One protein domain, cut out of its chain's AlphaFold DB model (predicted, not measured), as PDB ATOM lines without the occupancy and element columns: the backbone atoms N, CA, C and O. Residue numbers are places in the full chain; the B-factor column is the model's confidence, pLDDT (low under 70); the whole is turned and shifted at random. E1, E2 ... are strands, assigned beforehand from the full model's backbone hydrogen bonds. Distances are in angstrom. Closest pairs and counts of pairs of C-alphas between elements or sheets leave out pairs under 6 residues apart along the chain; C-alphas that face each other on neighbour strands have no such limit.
ATOM      1  N   ALA A   2     174.484 302.509 368.823       73.19
ATOM      2  CA  ALA A   2     174.141 303.083 367.528       73.19
ATOM      3  C   ALA A   2     172.900 302.354 367.001       73.19
ATOM      4  O   ALA A   2     172.845 301.132 367.045       73.19
ATOM      5  N   VAL A   3     171.904 303.106 366.541       82.56
ATOM      6  CA  VAL A   3     170.731 302.541 365.868       82.56
ATOM      7  C   VAL A   3     170.968 302.678 364.373       82.56
ATOM      8  O   VAL A   3     171.251 303.780 363.895       82.56
ATOM      9  N   THR A   4     170.871 301.573 363.644       83.56
ATOM     10  CA  THR A   4     170.916 301.574 362.180       83.56
ATOM     11  C   THR A   4     169.502 301.603 361.621       83.56
ATOM     12  O   THR A   4     168.593 300.976 362.165       83.56
ATOM     13  N   SER A   5     169.312 302.360 360.541       87.00
ATOM     14  CA  SER A   5     168.029 302.493 359.856       87.00
ATOM     15  C   SER A   5     168.153 301.964 358.434       87.00
ATOM     16  O   SER A   5     168.990 302.449 357.669       87.00
ATOM     17  N   THR A   6     167.312 300.992 358.093       88.06
ATOM     18  CA  THR A   6     167.250 300.394 356.756       88.06
ATOM     19  C   THR A   6     165.892 300.707 356.139       88.06
ATOM     20  O   THR A   6     164.861 300.415 356.741       88.06
ATOM     21  N   ASN A   7     165.871 301.301 354.943       83.12
ATOM     22  CA  ASN A   7     164.621 301.562 354.225       83.12
ATOM     23  C   ASN A   7     164.090 300.261 353.607       83.12
ATOM     24  O   ASN A   7     164.804 299.592 352.860       83.12
ATOM     25  N   VAL A   8     162.845 299.915 353.932       85.44
ATOM     26  CA  VAL A   8     162.179 298.676 353.501       85.44
ATOM     27  C   VAL A   8     161.190 298.944 352.368       85.44
ATOM     28  O   VAL A   8     160.983 298.093 351.505       85.44
ATOM     29  N   SER A   9     160.564 300.123 352.346       81.12
ATOM     30  CA  SER A   9     159.686 300.526 351.248       81.12
ATOM     31  C   SER A   9     159.464 302.032 351.224       81.12
ATOM     32  O   SER A   9     159.499 302.708 352.254       81.12
ATOM     33  N   ALA A  10     159.157 302.540 350.034       80.56
ATOM     34  CA  ALA A  10     158.822 303.934 349.820       80.56
ATOM     35  C   ALA A  10     157.540 304.047 348.979       80.56
ATOM     36  O   ALA A  10     157.325 303.304 348.014       80.56
ATOM     37  N   SER A  11     156.680 304.999 349.334       86.00
ATOM     38  CA  SER A  11     155.424 305.261 348.626       86.00
ATOM     39  C   SER A  11     155.120 306.753 348.510       86.00
ATOM     40  O   SER A  11     155.608 307.583 349.287       86.00
ATOM     41  N   VAL A  12     154.287 307.086 347.525       86.06
ATOM     42  CA  VAL A  12     153.705 308.417 347.352       86.06
ATOM     43  C   VAL A  12     152.208 308.322 347.590       86.06
ATOM     44  O   VAL A  12     151.523 307.500 346.980       86.06
ATOM     45  N   ALA A  13     151.694 309.182 348.462       86.81
ATOM     46  CA  ALA A  13     150.263 309.350 348.655       86.81
ATOM     47  C   ALA A  13     149.820 310.727 348.159       86.81
ATOM     48  O   ALA A  13     150.359 311.754 348.579       86.81
ATOM     49  N   VAL A  14     148.819 310.734 347.282       88.19
ATOM     50  CA  VAL A  14     148.116 311.944 346.848       88.19
ATOM     51  C   VAL A  14     146.851 312.059 347.684       88.19
ATOM     52  O   VAL A  14     145.977 311.192 347.608       88.19
ATOM     53  N   CYS A  15     146.773 313.103 348.505       89.06
ATOM     54  CA  CYS A  15     145.643 313.369 349.386       89.06
ATOM     55  C   CYS A  15     144.732 314.429 348.763       89.06
ATOM     56  O   CYS A  15     145.200 315.492 348.344       89.06
ATOM     57  N   TYR A  16     143.433 314.160 348.755       88.50
ATOM     58  CA  TYR A  16     142.413 315.039 348.197       88.50
ATOM     59  C   TYR A  16     141.272 315.248 349.192       88.50
ATOM     60  O   TYR A  16     140.954 314.374 350.007       88.50
ATOM     61  N   GLN A  17     140.679 316.437 349.130       87.19
ATOM     62  CA  GLN A  17     139.543 316.817 349.960       87.19
ATOM     63  C   GLN A  17     138.237 316.351 349.311       87.19
ATOM     64  O   GLN A  17     137.981 316.624 348.141       87.19
ATOM     65  N   LEU A  18     137.391 315.702 350.103       82.88
ATOM     66  CA  LEU A  18     136.000 315.401 349.791       82.88
ATOM     67  C   LEU A  18     135.067 316.121 350.777       82.88
ATOM     68  O   LEU A  18     135.512 316.553 351.846       82.88
ATOM     69  N   PRO A  19     133.764 316.222 350.467       83.56
ATOM     70  CA  PRO A  19     132.781 316.759 351.406       83.56
ATOM     71  C   PRO A  19     132.719 315.995 352.740       83.56
ATOM     72  O   PRO A  19     132.380 316.585 353.761       83.56
ATOM     73  N   ASP A  20     133.062 314.701 352.743       88.12
ATOM     74  CA  ASP A  20     133.037 313.811 353.913       88.12
ATOM     75  C   ASP A  20     134.392 313.689 354.639       88.12
ATOM     76  O   ASP A  20     134.479 313.002 355.657       88.12
ATOM     77  N   GLY A  21     135.449 314.355 354.156       86.69
ATOM     78  CA  GLY A  21     136.774 314.345 354.781       86.69
ATOM     79  C   GLY A  21     137.931 314.223 353.790       86.69
ATOM     80  O   GLY A  21     137.795 314.480 352.598       86.69
ATOM     81  N   ILE A  22     139.104 313.846 354.298       88.81
ATOM     82  CA  ILE A  22     140.319 313.675 353.490       88.81
ATOM     83  C   ILE A  22     140.446 312.207 353.087       88.81
ATOM     84  O   ILE A  22     140.444 311.324 353.948       88.81
ATOM     85  N   LYS A  23     140.623 311.940 351.789       88.00
ATOM     86  CA  LYS A  23     140.992 310.610 351.276       88.00
ATOM     87  C   LYS A  23     142.331 310.679 350.554       88.00
ATOM     88  O   LYS A  23     142.812 311.751 350.193       88.00
ATOM     89  N   SER A  24     142.971 309.524 350.382       87.94
ATOM     90  CA  SER A  24     144.265 309.445 349.707       87.94
ATOM     91  C   SER A  24     144.359 308.244 348.784       87.94
ATOM     92  O   SER A  24     143.940 307.147 349.153       87.94
ATOM     93  N   VAL A  25     144.982 308.438 347.627       85.69
ATOM     94  CA  VAL A  25     145.422 307.359 346.739       85.69
ATOM     95  C   VAL A  25     146.920 307.165 346.952       85.69
ATOM     96  O   VAL A  25     147.696 308.101 346.773       85.69
ATOM     97  N   THR A  26     147.322 305.960 347.361       85.88
ATOM     98  CA  THR A  26     148.733 305.604 347.588       85.88
ATOM     99  C   THR A  26     149.256 304.761 346.421       85.88
ATOM    100  O   THR A  26     148.539 303.901 345.900       85.88
ATOM    101  N   ARG A  27     150.490 305.031 345.989       81.56
ATOM    102  CA  ARG A  27     151.229 304.297 344.951       81.56
ATOM    103  C   ARG A  27     152.611 303.945 345.484       81.56
ATOM    104  O   ARG A  27     153.249 304.799 346.108       81.56
ATOM    105  N   GLN A  28     153.072 302.715 345.272       75.88
ATOM    106  CA  GLN A  28     154.449 302.361 345.613       75.88
ATOM    107  C   GLN A  28     155.391 302.815 344.495       75.88
ATOM    108  O   GLN A  28     154.999 302.861 343.331       75.88
ATOM    109  N   TYR A  29     156.640 303.155 344.826       67.50
ATOM    110  CA  TYR A  29     157.619 303.506 343.787       67.50
ATOM    111  C   TYR A  29     157.946 302.325 342.863       67.50
ATOM    112  O   TYR A  29     158.316 302.552 341.717       67.50
ATOM    113  N   SER A  30     157.758 301.079 343.314       67.44
ATOM    114  CA  SER A  30     157.838 299.888 342.455       67.44
ATOM    115  C   SER A  30     156.807 299.894 341.326       67.44
ATOM    116  O   SER A  30     157.040 299.288 340.284       67.44
ATOM    117  N   ILE A  51     138.130 316.988 330.390       64.19
ATOM    118  CA  ILE A  51     138.639 317.640 331.612       64.19
ATOM    119  C   ILE A  51     137.532 317.765 332.664       64.19
ATOM    120  O   ILE A  51     137.793 317.549 333.841       64.19
ATOM    121  N   ALA A  52     136.288 318.018 332.247       63.44
ATOM    122  CA  ALA A  52     135.132 318.060 333.146       63.44
ATOM    123  C   ALA A  52     134.749 316.684 333.732       63.44
ATOM    124  O   ALA A  52     133.930 316.616 334.642       63.44
ATOM    125  N   THR A  53     135.309 315.592 333.198       59.94
ATOM    126  CA  THR A  53     135.115 314.223 333.710       59.94
ATOM    127  C   THR A  53     136.251 313.767 334.624       59.94
ATOM    128  O   THR A  53     136.127 312.746 335.302       59.94
ATOM    129  N   LEU A  54     137.360 314.512 334.648       64.25
ATOM    130  CA  LEU A  54     138.426 314.302 335.618       64.25
ATOM    131  C   LEU A  54     137.954 314.790 336.987       64.25
ATOM    132  O   LEU A  54     137.178 315.737 337.077       64.25
ATOM    133  N   GLN A  55     138.433 314.144 338.052       62.47
ATOM    134  CA  GLN A  55     138.101 314.530 339.422       62.47
ATOM    135  C   GLN A  55     138.367 316.025 339.655       62.47
ATOM    136  O   GLN A  55     139.505 316.485 339.640       62.47
ATOM    137  N   ASP A  56     137.303 316.744 339.977       70.94
ATOM    138  CA  ASP A  56     137.218 318.119 340.468       70.94
ATOM    139  C   ASP A  56     137.587 318.233 341.963       70.94
ATOM    140  O   ASP A  56     137.268 319.205 342.648       70.94
ATOM    141  N   LEU A  57     138.293 317.227 342.486       72.44
ATOM    142  CA  LEU A  57     138.692 317.155 343.883       72.44
ATOM    143  C   LEU A  57     139.992 317.918 344.104       72.44
ATOM    144  O   LEU A  57     141.033 317.607 343.523       72.44
ATOM    145  N   THR A  58     139.946 318.888 345.011       81.62
ATOM    146  CA  THR A  58     141.120 319.672 345.385       81.62
ATOM    147  C   THR A  58     142.175 318.772 346.020       81.62
ATOM    148  O   THR A  58     141.969 318.205 347.099       81.62
ATOM    149  N   VAL A  59     143.334 318.671 345.367       85.50
ATOM    150  CA  VAL A  59     144.538 318.090 345.967       85.50
ATOM    151  C   VAL A  59     145.004 319.014 347.084       85.50
ATOM    152  O   VAL A  59     145.237 320.199 346.861       85.50
ATOM    153  N   ILE A  60     145.155 318.464 348.285       89.12
ATOM    154  CA  ILE A  60     145.555 319.235 349.470       89.12
ATOM    155  C   ILE A  60     146.982 318.933 349.917       89.12
ATOM    156  O   ILE A  60     147.615 319.769 350.555       89.12
ATOM    157  N   ALA A  61     147.501 317.743 349.601       87.38
ATOM    158  CA  ALA A  61     148.858 317.357 349.960       87.38
ATOM    159  C   ALA A  61     149.384 316.223 349.078       87.38
ATOM    160  O   ALA A  61     148.646 315.320 348.678       87.38
ATOM    161  N   VAL A  62     150.700 316.234 348.869       88.94
ATOM    162  CA  VAL A  62     151.465 315.097 348.356       88.94
ATOM    163  C   VAL A  62     152.429 314.669 349.453       88.94
ATOM    164  O   VAL A  62     153.224 315.474 349.935       88.94
ATOM    165  N   GLN A  63     152.342 313.410 349.868       88.25
ATOM    166  CA  GLN A  63     153.165 312.862 350.941       88.25
ATOM    167  C   GLN A  63     154.146 311.839 350.378       88.25
ATOM    168  O   GLN A  63     153.738 310.902 349.691       88.25
ATOM    169  N   ARG A  64     155.427 311.994 350.721       86.94
ATOM    170  CA  ARG A  64     156.420 310.922 350.603       86.94
ATOM    171  C   ARG A  64     156.437 310.151 351.915       86.94
ATOM    172  O   ARG A  64     156.534 310.769 352.975       86.94
ATOM    173  N   ARG A  65     156.279 308.833 351.843       86.12
ATOM    174  CA  ARG A  65     156.229 307.957 353.014       86.12
ATOM    175  C   ARG A  65     157.280 306.872 352.856       86.12
ATOM    176  O   ARG A  65     157.148 306.029 351.968       86.12
ATOM    177  N   ASP A  66     158.267 306.905 353.739       85.94
ATOM    178  CA  ASP A  66     159.315 305.897 353.839       85.94
ATOM    179  C   ASP A  66     159.061 305.039 355.077       85.94
ATOM    180  O   ASP A  66     158.791 305.559 356.164       85.94
ATOM    181  N   ILE A  67     159.123 303.722 354.906       84.56
ATOM    182  CA  ILE A  67     159.042 302.756 355.999       84.56
ATOM    183  C   ILE A  67     160.453 302.248 356.241       84.56
ATOM    184  O   ILE A  67     161.041 301.594 355.380       84.56
ATOM    185  N   ASN A  68     160.976 302.552 357.427       87.31
ATOM    186  CA  ASN A  68     162.299 302.128 357.844       87.31
ATOM    187  C   ASN A  68     162.196 301.123 358.988       87.31
ATOM    188  O   ASN A  68     161.435 301.325 359.936       87.31
ATOM    189  N   GLU A  69     163.008 300.080 358.914       87.62
ATOM    190  CA  GLU A  69     163.281 299.197 360.037       87.62
ATOM    191  C   GLU A  69     164.426 299.793 360.863       87.62
ATOM    192  O   GLU A  69     165.411 300.298 360.310       87.62
ATOM    193  N   LEU A  70     164.257 299.794 362.186       88.88
ATOM    194  CA  LEU A  70     165.263 300.264 363.132       88.88
ATOM    195  C   LEU A  70     165.799 299.062 363.892       88.88
ATOM    196  O   LEU A  70     165.053 298.406 364.616       88.88
ATOM    197  N   GLU A  71     167.093 298.813 363.750       84.19
ATOM    198  CA  GLU A  71     167.773 297.735 364.454       84.19
ATOM    199  C   GLU A  71     168.791 298.311 365.435       84.19
ATOM    200  O   GLU A  71     169.474 299.306 365.164       84.19
ATOM    201  N   ASN A  72     168.862 297.685 366.606       79.25
ATOM    202  CA  ASN A  72     169.859 298.003 367.605       79.25
ATOM    203  C   ASN A  72     171.026 297.013 367.501       79.25
ATOM    204  O   ASN A  72     170.865 295.854 367.886       79.25
ATOM    205  N   VAL A  73     172.179 297.503 367.038       66.62
ATOM    206  CA  VAL A  73     173.452 296.764 366.938       66.62
ATOM    207  C   VAL A  73     174.319 296.888 368.187       66.62
ATOM    208  O   VAL A  73     174.354 297.980 368.808       66.62
TER     209      VAL A  73
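What this domain is: This is residues 2 to 30 and 51 to 73 of the 73 residues of an uncharacterized protein of Firmicutes bacterium HGW-Firmicutes-15 (UniProt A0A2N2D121). This is a long, narrow, twisted ribbon: two long antiparallel strands, E1 and E3, run side by side along most of its length, and a shorter strand, E2, folds back in a hairpin beside the last part of E1. The three strands make one sheet with no named helix over it, and residues 51 to 58 lead into E3 from the end of the ribbon where the hairpin turns. The printed part has 52 residues, with three named strands in the order E1, E2, E3 along the chain; across the sheet the order is E2, E1, E3, antiparallel throughout, and the class is all strand. The whole is extended, a rod spanning 55 by 23 by 12 A, with a radius of gyration of the C-alphas of 16.1 A.

Where its parts are: E1, residues 3 to 18, is the longest strand, with 16 residues and 40.4 A from first to last C-alpha; it begins at C-alpha 3, (170.731, 302.541, 365.868), and bends by 67 degrees at residue 6. E3, residues 59 to 72, measures 38.9 A and ends at C-alpha 72, (169.859, 298.003, 367.605). E2, residues 21 to 28, measures 23.2 A and begins at C-alpha 21, (136.774, 314.345, 354.781).

How they stand to each other: E1 is the inner strand of the sheet, and E2 and E3 are its edge strands. E1 and E3 are antiparallel neighbours, with 161 degrees between their directions. Their C-alphas 3 and 72 face each other at 4.9 A, and C-alphas 16 and 59 at 4.3 A. Between these strands N 11 and O 65 are within hydrogen-bond range at 2.9 A, and so are N 4 and O 71 at 3.1 A. E1 and E2 form a hairpin, antiparallel at 133 degrees, joined by a tight link of 2 residues. Their C-alphas 18 and 21 face each other at 5.2 A, and C-alphas 11 and 28 at 4.3 A. Across this pair N 14 and O 25 are within hydrogen-bond range at 2.9 A, as are N 18 and O 21 at 2.8 A. E2 and E3 are apart.

The domain as a whole: The two C-alphas farthest apart are those of Ala 52 and Val 73, at 55.4 A, while the first and last printed C-alphas, of Ala 2 and Val 73, are 6.4 A apart. Residues 31 to 50 are not printed, and C-alphas 30 and 51 stand 28.3 A apart across this cut, which falls in the link from E2 to E3. The mean pLDDT of the printed part is 81.6; residues 29 to 30, 51 to 55 and 73 are under 70.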